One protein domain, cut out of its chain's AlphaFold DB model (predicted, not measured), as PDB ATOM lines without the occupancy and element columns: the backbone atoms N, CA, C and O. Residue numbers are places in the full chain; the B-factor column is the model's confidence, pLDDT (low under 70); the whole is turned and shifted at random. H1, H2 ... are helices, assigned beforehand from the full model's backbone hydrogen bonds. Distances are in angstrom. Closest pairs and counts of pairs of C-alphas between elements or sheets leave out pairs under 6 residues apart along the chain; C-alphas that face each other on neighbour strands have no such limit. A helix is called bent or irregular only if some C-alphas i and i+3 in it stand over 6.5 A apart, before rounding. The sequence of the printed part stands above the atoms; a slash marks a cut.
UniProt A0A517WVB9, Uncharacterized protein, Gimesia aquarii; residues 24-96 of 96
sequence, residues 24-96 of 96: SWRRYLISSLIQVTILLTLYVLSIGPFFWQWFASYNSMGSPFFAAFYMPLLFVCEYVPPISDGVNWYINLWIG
ATOM      1  N   SER A  24     117.615 177.619 162.405       65.12
ATOM      2  CA  SER A  24     118.570 177.066 161.429       65.12
ATOM      3  C   SER A  24     117.908 176.063 160.480       65.12
ATOM      4  O   SER A  24     118.137 176.120 159.274       65.12
ATOM      5  N   TRP A  25     117.013 175.213 160.988       76.44
ATOM      6  CA  TRP A  25     116.424 174.108 160.224       76.44
ATOM      7  C   TRP A  25     115.614 174.566 159.009       76.44
ATOM      8  O   TRP A  25     115.727 173.969 157.946       76.44
ATOM      9  N   ARG A  26     114.867 175.676 159.114       79.12
ATOM     10  CA  ARG A  26     114.152 176.259 157.961       79.12
ATOM     11  C   ARG A  26     115.103 176.732 156.863       79.12
ATOM     12  O   ARG A  26     114.802 176.540 155.694       79.12
ATOM     13  N   ARG A  27     116.240 177.336 157.220       81.38
ATOM     14  CA  ARG A  27     117.244 177.768 156.235       81.38
ATOM     15  C   ARG A  27     117.933 176.570 155.593       81.38
ATOM     16  O   ARG A  27     118.094 176.571 154.384       81.38
ATOM     17  N   TYR A  28     118.252 175.536 156.371       81.69
ATOM     18  CA  TYR A  28     118.766 174.275 155.830       81.69
ATOM     19  C   TYR A  28     117.758 173.593 154.900       81.69
ATOM     20  O   TYR A  28     118.144 173.171 153.819       81.69
ATOM     21  N   LEU A  29     116.472 173.559 155.262       88.69
ATOM     22  CA  LEU A  29     115.401 173.043 154.405       88.69
ATOM     23  C   LEU A  29     115.281 173.837 153.103       88.69
ATOM     24  O   LEU A  29     115.202 173.233 152.043       88.69
ATOM     25  N   ILE A  30     115.308 175.172 153.158       89.38
ATOM     26  CA  ILE A  30     115.242 176.019 151.957       89.38
ATOM     27  C   ILE A  30     116.475 175.805 151.075       89.38
ATOM     28  O   ILE A  30     116.331 175.570 149.879       89.38
ATOM     29  N   SER A  31     117.681 175.834 151.646       87.69
ATOM     30  CA  SER A  31     118.910 175.576 150.888       87.69
ATOM     31  C   SER A  31     118.923 174.172 150.284       87.69
ATOM     32  O   SER A  31     119.326 174.007 149.136       87.69
ATOM     33  N   SER A  32     118.437 173.173 151.021       89.81
ATOM     34  CA  SER A  32     118.316 171.798 150.537       89.81
ATOM     35  C   SER A  32     117.293 171.692 149.404       89.81
ATOM     36  O   SER A  32     117.598 171.098 148.377       89.81
ATOM     37  N   LEU A  33     116.130 172.340 149.522       93.38
ATOM     38  CA  LEU A  33     115.127 172.400 148.455       93.38
ATOM     39  C   LEU A  33     115.682 173.048 147.184       93.38
ATOM     40  O   LEU A  33     115.454 172.535 146.090       93.38
ATOM     41  N   ILE A  34     116.443 174.138 147.317       93.44
ATOM     42  CA  ILE A  34     117.099 174.795 146.178       93.44
ATOM     43  C   ILE A  34     118.090 173.833 145.514       93.44
ATOM     44  O   ILE A  34     118.045 173.658 144.300       93.44
ATOM     45  N   GLN A  35     118.944 173.165 146.294       93.06
ATOM     46  CA  GLN A  35     119.905 172.191 145.767       93.06
ATOM     47  C   GLN A  35     119.220 171.021 145.058       93.06
ATOM     48  O   GLN A  35     119.616 170.669 143.950       93.06
ATOM     49  N   VAL A  36     118.174 170.451 145.657       93.19
ATOM     50  CA  VAL A  36     117.384 169.370 145.051       93.19
ATOM     51  C   VAL A  36     116.739 169.842 143.751       93.19
ATOM     52  O   VAL A  36     116.788 169.123 142.760       93.19
ATOM     53  N   THR A  37     116.202 171.063 143.719       92.75
ATOM     54  CA  THR A  37     115.600 171.641 142.507       92.75
ATOM     55  C   THR A  37     116.635 171.807 141.396       92.75
ATOM     56  O   THR A  37     116.368 171.451 140.249       92.75
ATOM     57  N   ILE A  38     117.835 172.294 141.725       94.25
ATOM     58  CA  ILE A  38     118.939 172.421 140.767       94.25
ATOM     59  C   ILE A  38     119.352 171.042 140.242       94.25
ATOM     60  O   ILE A  38     119.445 170.859 139.031       94.25
ATOM     61  N   LEU A  39     119.553 170.061 141.126       94.00
ATOM     62  CA  LEU A  39     119.933 168.699 140.737       94.00
ATOM     63  C   LEU A  39     118.868 168.031 139.868       94.00
ATOM     64  O   LEU A  39     119.208 167.417 138.862       94.00
ATOM     65  N   LEU A  40     117.593 168.188 140.220       91.25
ATOM     66  CA  LEU A  40     116.477 167.673 139.433       91.25
ATOM     67  C   LEU A  40     116.450 168.322 138.048       91.25
ATOM     68  O   LEU A  40     116.314 167.625 137.051       91.25
ATOM     69  N   THR A  41     116.641 169.640 137.977       90.81
ATOM     70  CA  THR A  41     116.693 170.368 136.704       90.81
ATOM     71  C   THR A  41     117.846 169.856 135.844       90.81
ATOM     72  O   THR A  41     117.638 169.511 134.686       90.81
ATOM     73  N   LEU A  42     119.045 169.720 136.414       93.88
ATOM     74  CA  LEU A  42     120.206 169.170 135.711       93.88
ATOM     75  C   LEU A  42     119.982 167.724 135.251       93.88
ATOM     76  O   LEU A  42     120.416 167.373 134.160       93.88
ATOM     77  N   TYR A  43     119.286 166.911 136.046       91.75
ATOM     78  CA  TYR A  43     118.901 165.547 135.685       91.75
ATOM     79  C   TYR A  43     117.906 165.506 134.515       91.75
ATOM     80  O   TYR A  43     118.056 164.685 133.614       91.75
ATOM     81  N   VAL A  44     116.914 166.402 134.479       90.12
ATOM     82  CA  VAL A  44     116.017 166.499 133.316       90.12
ATOM     83  C   VAL A  44     116.795 166.971 132.094       90.12
ATOM     84  O   VAL A  44     116.669 166.379 131.032       90.12
ATOM     85  N   LEU A  45     117.649 167.986 132.235       91.19
ATOM     86  CA  LEU A  45     118.462 168.485 131.124       91.19
ATOM     87  C   LEU A  45     119.477 167.437 130.636       91.19
ATOM     88  O   LEU A  45     119.802 167.404 129.453       91.19
ATOM     89  N   SER A  46     119.956 166.528 131.485       92.75
ATOM     90  CA  SER A  46     120.899 165.503 131.038       92.75
ATOM     91  C   SER A  46     120.283 164.488 130.069       92.75
ATOM     92  O   SER A  46     121.041 163.837 129.350       92.75
ATOM     93  N   ILE A  47     118.946 164.371 129.977       89.88
ATOM     94  CA  ILE A  47     118.309 163.446 129.022       89.88
ATOM     95  C   ILE A  47     118.624 163.795 127.570       89.88
ATOM     96  O   ILE A  47     118.658 162.894 126.749       89.88
ATOM     97  N   GLY A  48     118.891 165.065 127.250       90.06
ATOM     98  CA  GLY A  48     119.195 165.511 125.889       90.06
ATOM     99  C   GLY A  48     120.435 164.823 125.308       90.06
ATOM    100  O   GLY A  48     120.306 163.988 124.412       90.06
ATOM    101  N   PRO A  49     121.642 165.085 125.844       89.56
ATOM    102  CA  PRO A  49     122.869 164.455 125.355       89.56
ATOM    103  C   PRO A  49     122.912 162.934 125.584       89.56
ATOM    104  O   PRO A  49     123.579 162.230 124.830       89.56
ATOM    105  N   PHE A  50     122.214 162.414 126.602       89.88
ATOM    106  CA  PHE A  50     122.141 160.974 126.887       89.88
ATOM    107  C   PHE A  50     120.935 160.275 126.247       89.88
ATOM    108  O   PHE A  50     120.689 159.102 126.545       89.88
ATOM    109  N   PHE A  51     120.189 160.956 125.371       89.12
ATOM    110  CA  PHE A  51     118.960 160.415 124.797       89.12
ATOM    111  C   PHE A  51     119.227 159.126 124.028       89.12
ATOM    112  O   PHE A  51     118.521 158.142 124.215       89.12
ATOM    113  N   TRP A  52     120.286 159.096 123.217       87.56
ATOM    114  CA  TRP A  52     120.656 157.917 122.434       87.56
ATOM    115  C   TRP A  52     121.011 156.714 123.309       87.56
ATOM    116  O   TRP A  52     120.575 155.600 123.025       87.56
ATOM    117  N   GLN A  53     121.754 156.924 124.399       89.56
ATOM    118  CA  GLN A  53     122.090 155.876 125.364       89.56
ATOM    119  C   GLN A  53     120.831 155.363 126.059       89.56
ATOM    120  O   GLN A  53     120.653 154.153 126.179       89.56
ATOM    121  N   TRP A  54     119.943 156.265 126.478       89.44
ATOM    122  CA  TRP A  54     118.655 155.881 127.041       89.44
ATOM    123  C   TRP A  54     117.812 155.089 126.031       89.44
ATOM    124  O   TRP A  54     117.340 154.004 126.362       89.44
ATOM    125  N   PHE A  55     117.694 155.566 124.791       87.50
ATOM    126  CA  PHE A  55     116.922 154.930 123.725       87.50
ATOM    127  C   PHE A  55     117.462 153.535 123.385       87.50
ATOM    128  O   PHE A  55     116.684 152.587 123.272       87.50
ATOM    129  N   ALA A  56     118.785 153.378 123.290       87.25
ATOM    130  CA  ALA A  56     119.442 152.091 123.063       87.25
ATOM    131  C   ALA A  56     119.267 151.121 124.248       87.25
ATOM    132  O   ALA A  56     119.060 149.920 124.051       87.25
ATOM    133  N   SER A  57     119.322 151.630 125.481       87.50
ATOM    134  CA  SER A  57     119.044 150.850 126.691       87.50
ATOM    135  C   SER A  57     117.577 150.429 126.796       87.50
ATOM    136  O   SER A  57     117.301 149.325 127.255       87.50
ATOM    137  N   TYR A  58     116.640 151.281 126.371       85.06
ATOM    138  CA  TYR A  58     115.201 151.018 126.424       85.06
ATOM    139  C   TYR A  58     114.747 150.029 125.337       85.06
ATOM    140  O   TYR A  58     113.966 149.123 125.614       85.06
ATOM    141  N   ASN A  59     115.275 150.148 124.112       83.19
ATOM    142  CA  ASN A  59     114.861 149.343 122.951       83.19
ATOM    143  C   ASN A  59     115.654 148.035 122.761       83.19
ATOM    144  O   ASN A  59     115.509 147.376 121.739       83.19
ATOM    145  N   SER A  60     116.429 147.612 123.763       70.69
ATOM    146  CA  SER A  60     117.181 146.346 123.780       70.69
ATOM    147  C   SER A  60     118.398 146.290 122.848       70.69
ATOM    148  O   SER A  60     118.377 145.616 121.825       70.69
ATOM    149  N   MET A  61     119.500 146.927 123.271       58.12
ATOM    150  CA  MET A  61     120.887 146.553 122.916       58.12
ATOM    151  C   MET A  61     121.958 147.130 123.884       58.12
ATOM    152  O   MET A  61     123.144 147.143 123.560       58.12
ATOM    153  N   GLY A  62     121.571 147.609 125.078       62.59
ATOM    154  CA  GLY A  62     122.462 148.312 126.018       62.59
ATOM    155  C   GLY A  62     122.249 147.969 127.500       62.59
ATOM    156  O   GLY A  62     121.371 147.191 127.862       62.59
ATOM    157  N   SER A  63     123.071 148.562 128.378       71.44
ATOM    158  CA  SER A  63     122.976 148.399 129.841       71.44
ATOM    159  C   SER A  63     121.615 148.879 130.373       71.44
ATOM    160  O   SER A  63     121.220 150.003 130.048       71.44
ATOM    161  N   PRO A  64     120.919 148.119 131.244       81.44
ATOM    162  CA  PRO A  64     119.601 148.495 131.777       81.44
ATOM    163  C   PRO A  64     119.644 149.730 132.691       81.44
ATOM    164  O   PRO A  64     118.603 150.267 133.068       81.44
ATOM    165  N   PHE A  65     120.845 150.196 133.045       86.06
ATOM    166  CA  PHE A  65     121.045 151.311 133.956       86.06
ATOM    167  C   PHE A  65     120.363 152.597 133.478       86.06
ATOM    168  O   PHE A  65     119.592 153.182 134.229       86.06
ATOM    169  N   PHE A  66     120.589 153.025 132.231       85.75
ATOM    170  CA  PHE A  66     120.027 154.288 131.737       85.75
ATOM    171  C   PHE A  66     118.501 154.237 131.603       85.75
ATOM    172  O   PHE A  66     117.833 155.219 131.918       85.75
ATOM    173  N   ALA A  67     117.945 153.088 131.212       87.31
ATOM    174  CA  ALA A  67     116.499 152.889 131.150       87.31
ATOM    175  C   ALA A  67     115.851 153.029 132.539       87.31
ATOM    176  O   ALA A  67     114.876 153.764 132.694       87.31
ATOM    177  N   ALA A  68     116.429 152.390 133.562       89.25
ATOM    178  CA  ALA A  68     115.947 152.507 134.938       89.25
ATOM    179  C   ALA A  68     116.206 153.900 135.544       89.25
ATOM    180  O   ALA A  68     115.388 154.403 136.310       89.25
ATOM    181  N   PHE A  69     117.316 154.550 135.185       90.81
ATOM    182  CA  PHE A  69     117.676 155.873 135.697       90.81
ATOM    183  C   PHE A  69     116.702 156.963 135.241       90.81
ATOM    184  O   PHE A  69     116.385 157.849 136.028       90.81
ATOM    185  N   TYR A  70     116.191 156.884 134.009       90.88
ATOM    186  CA  TYR A  70     115.241 157.855 133.444       90.88
ATOM    187  C   TYR A  70     113.766 157.427 133.516       90.88
ATOM    188  O   TYR A  70     112.880 158.163 133.086       90.88
ATOM    189  N   MET A  71     113.474 156.274 134.116       89.69
ATOM    190  CA  MET A  71     112.108 155.782 134.347       89.69
ATOM    191  C   MET A  71     111.220 156.765 135.136       89.69
ATOM    192  O   MET A  71     110.083 156.993 134.728       89.69
ATOM    193  N   PRO A  72     111.699 157.416 136.217       92.00
ATOM    194  CA  PRO A  72     110.900 158.418 136.922       92.00
ATOM    195  C   PRO A  72     110.519 159.606 136.034       92.00
ATOM    196  O   PRO A  72     109.404 160.111 136.133       92.00
ATOM    197  N   LEU A  73     111.423 160.034 135.146       89.94
ATOM    198  CA  LEU A  73     111.157 161.116 134.203       89.94
ATOM    199  C   LEU A  73     110.060 160.727 133.205       89.94
ATOM    200  O   LEU A  73     109.153 161.521 132.973       89.94
ATOM    201  N   LEU A  74     110.105 159.498 132.675       89.12
ATOM    202  CA  LEU A  74     109.045 158.945 131.823       89.12
ATOM    203  C   LEU A  74     107.686 158.979 132.517       89.12
ATOM    204  O   LEU A  74     106.737 159.502 131.944       89.12
ATOM    205  N   PHE A  75     107.608 158.503 133.763       90.94
ATOM    206  CA  PHE A  75     106.364 158.562 134.530       90.94
ATOM    207  C   PHE A  75     105.843 159.997 134.649       90.94
ATOM    208  O   PHE A  75     104.666 160.247 134.411       90.94
ATOM    209  N   VAL A  76     106.702 160.963 134.980       90.94
ATOM    210  CA  VAL A  76     106.283 162.373 135.071       90.94
ATOM    211  C   VAL A  76     105.750 162.882 133.729       90.94
ATOM    212  O   VAL A  76     104.724 163.560 133.709       90.94
ATOM    213  N   CYS A  77     106.400 162.531 132.619       89.88
ATOM    214  CA  CYS A  77     105.925 162.872 131.281       89.88
ATOM    215  C   CYS A  77     104.561 162.232 130.966       89.88
ATOM    216  O   CYS A  77     103.716 162.894 130.371       89.88
ATOM    217  N   GLU A  78     104.310 160.990 131.391       89.81
ATOM    218  CA  GLU A  78     103.014 160.317 131.206       89.81
ATOM    219  C   GLU A  78     101.883 160.981 132.007       89.81
ATOM    220  O   GLU A  78     100.769 161.125 131.503       89.81
ATOM    221  N   TYR A  79     102.153 161.419 133.241       93.19
ATOM    222  CA  TYR A  79     101.142 162.064 134.090       93.19
ATOM    223  C   TYR A  79     100.922 163.544 133.764       93.19
ATOM    224  O   TYR A  79      99.866 164.093 134.088       93.19
ATOM    225  N   VAL A  80     101.907 164.211 133.158       91.19
ATOM    226  CA  VAL A  80     101.872 165.652 132.895       91.19
ATOM    227  C   VAL A  80     102.179 165.922 131.416       91.19
ATOM    228  O   VAL A  80     103.330 166.193 131.062       91.19
ATOM    229  N   PRO A  81     101.146 165.940 130.548       87.19
ATOM    230  CA  PRO A  81     101.297 166.167 129.110       87.19
ATOM    231  C   PRO A  81     102.164 167.377 128.711       87.19
ATOM    232  O   PRO A  81     103.058 167.199 127.888       87.19
ATOM    233  N   PRO A  82     102.028 168.580 129.315       90.69
ATOM    234  CA  PRO A  82     102.862 169.715 128.912       90.69
ATOM    235  C   PRO A  82     104.351 169.525 129.242       90.69
ATOM    236  O   PRO A  82     105.205 170.122 128.589       90.69
ATOM    237  N   ILE A  83     104.683 168.697 130.242       88.00
ATOM    238  CA  ILE A  83     106.079 168.346 130.531       88.00
ATOM    239  C   ILE A  83     106.602 167.408 129.444       88.00
ATOM    240  O   ILE A  83     107.720 167.611 128.974       88.00
ATOM    241  N   SER A  84     105.797 166.436 129.007       89.75
ATOM    242  CA  SER A  84     106.157 165.551 127.895       89.75
ATOM    243  C   SER A  84     106.480 166.340 126.627       89.75
ATOM    244  O   SER A  84     107.558 166.155 126.063       89.75
ATOM    245  N   ASP A  85     105.618 167.284 126.239       91.44
ATOM    246  CA  ASP A  85     105.828 168.113 125.045       91.44
ATOM    247  C   ASP A  85     107.112 168.947 125.144       91.44
ATOM    248  O   ASP A  85     107.893 169.011 124.192       91.44
ATOM    249  N   GLY A  86     107.376 169.546 126.310       91.12
ATOM    250  CA  GLY A  86     108.591 170.325 126.551       91.12
ATOM    251  C   GLY A  86     109.866 169.477 126.526       91.12
ATOM    252  O   GLY A  86     110.859 169.873 125.913       91.12
ATOM    253  N   VAL A  87     109.841 168.297 127.153       89.50
ATOM    254  CA  VAL A  87     110.967 167.350 127.145       89.50
ATOM    255  C   VAL A  87     111.202 166.807 125.737       89.50
ATOM    256  O   VAL A  87     112.348 166.732 125.305       89.50
ATOM    257  N   ASN A  88     110.145 166.494 124.989       90.50
ATOM    258  CA  ASN A  88     110.251 166.020 123.612       90.50
ATOM    259  C   ASN A  88     110.792 167.115 122.679       90.50
ATOM    260  O   ASN A  88     111.690 166.860 121.879       90.50
ATOM    261  N   TRP A  89     110.314 168.357 122.810       92.12
ATOM    262  CA  TRP A  89     110.890 169.508 122.106       92.12
ATOM    263  C   TRP A  89     112.378 169.676 122.428       92.12
ATOM    264  O   TRP A  89     113.189 169.846 121.519       92.12
ATOM    265  N   TYR A  90     112.747 169.568 123.705       90.75
ATOM    266  CA  TYR A  90     114.138 169.651 124.132       90.75
ATOM    267  C   TYR A  90     114.991 168.531 123.532       90.75
ATOM    268  O   TYR A  90     116.049 168.813 122.981       90.75
ATOM    269  N   ILE A  91     114.532 167.279 123.591       90.50
ATOM    270  CA  ILE A  91     115.220 166.127 122.998       90.50
ATOM    271  C   ILE A  91     115.409 166.329 121.493       90.50
ATOM    272  O   ILE A  91     116.514 166.114 121.003       90.50
ATOM    273  N   ASN A  92     114.384 166.807 120.778       90.12
ATOM    274  CA  ASN A  92     114.455 167.083 119.339       90.12
ATOM    275  C   ASN A  92     115.580 168.061 118.962       90.12
ATOM    276  O   ASN A  92     116.130 167.945 117.873       90.12
ATOM    277  N   LEU A  93     115.982 168.976 119.852       90.06
ATOM    278  CA  LEU A  93     117.148 169.840 119.616       90.06
ATOM    279  C   LEU A  93     118.483 169.072 119.594       90.06
ATOM    280  O   LEU A  93     119.447 169.562 119.014       90.06
ATOM    281  N   TRP A  94     118.558 167.899 120.230       86.38
ATOM    282  CA  TRP A  94     119.768 167.070 120.311       86.38
ATOM    283  C   TRP A  94     119.840 165.978 119.246       86.38
ATOM    284  O   TRP A  94     120.939 165.578 118.869       86.38
ATOM    285  N   ILE A  95     118.690 165.468 118.803       82.25
ATOM    286  CA  ILE A  95     118.599 164.423 117.768       82.25
ATOM    287  C   ILE A  95     118.361 164.969 116.355       82.25
ATOM    288  O   ILE A  95     118.261 164.162 115.433       82.25
ATOM    289  N   GLY A  96     118.218 166.293 116.219       65.50
ATOM    290  CA  GLY A  96     117.921 166.991 114.964       65.50
ATOM    291  C   GLY A  96     118.835 166.629 113.802       65.50
ATOM    292  O   GLY A  96     120.056 166.465 114.025       65.50
TER     293      GLY A  96
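AT A GLANCE: This is residues 24 to 96 of the 96 residues of an uncharacterized protein of Gimesia aquarii (UniProt A0A517WVB9). One long helix, H1, sticks out like a handle with residues 24 to 39 from a small head, where H3 and H4 meet at a corner as a V and H2 packs on the first part of H3. The handle makes most of the length, while the head is a compact body. The printed part has 73 residues with four named helices, H1, H2, H3 and H4 in chain order, and no named strand; the class is all helix. The whole is loose, with a radius of gyration of the C-alphas of 14.7 A, and elongated, spanning 49 by 27 by 22 A.

HOW THE PARTS SIT: H1, residues 24 to 46, touches no helix. H2, residues 51 to 58, is apart from H1. H3, residues 64 to 79, touches H2 with residues 64 to 70 alone, about perpendicular at 78 degrees; their closest C-alphas, of Trp 54 and Phe 66, are 5.1 A apart. H1 is close to H3 but not clearly touching, the closest C-alphas being those of Val 44 and Leu 73 at 7.3 A. H4, residues 81 to 95, touches H3 only at the corner, with the C-alphas of Cys 77 and Ser 84 closest at 4.3 A, at a steep tilt of 43 degrees, opposite ways. H1 and H4 are near each other. Every O i to N i+4 pair is within hydrogen-bond range in H1 and H2, against 10 of 12 in H3 and 10 of 11 in H4.

IN THESE COORDINATES: H1 begins at C-alpha 24 (118.570, 177.066, 161.429) and is 32.6 A long. H2 measures 10.3 A. H3, 23.0 A long, is irregular, with C-alphas 69 and 72 7.3 A apart, and has a kink of 41 degrees near residue 72. H4, 20.8 A long, ends at C-alpha 95 (118.599, 164.423, 117.768).

THE WHOLE: The two C-alphas farthest apart, of Ser 24 and Met 61, are 49.2 A apart. The printed part has no cut, and its three links are tight. Model confidence is under 70 at residues 24, 61 to 62 and 96.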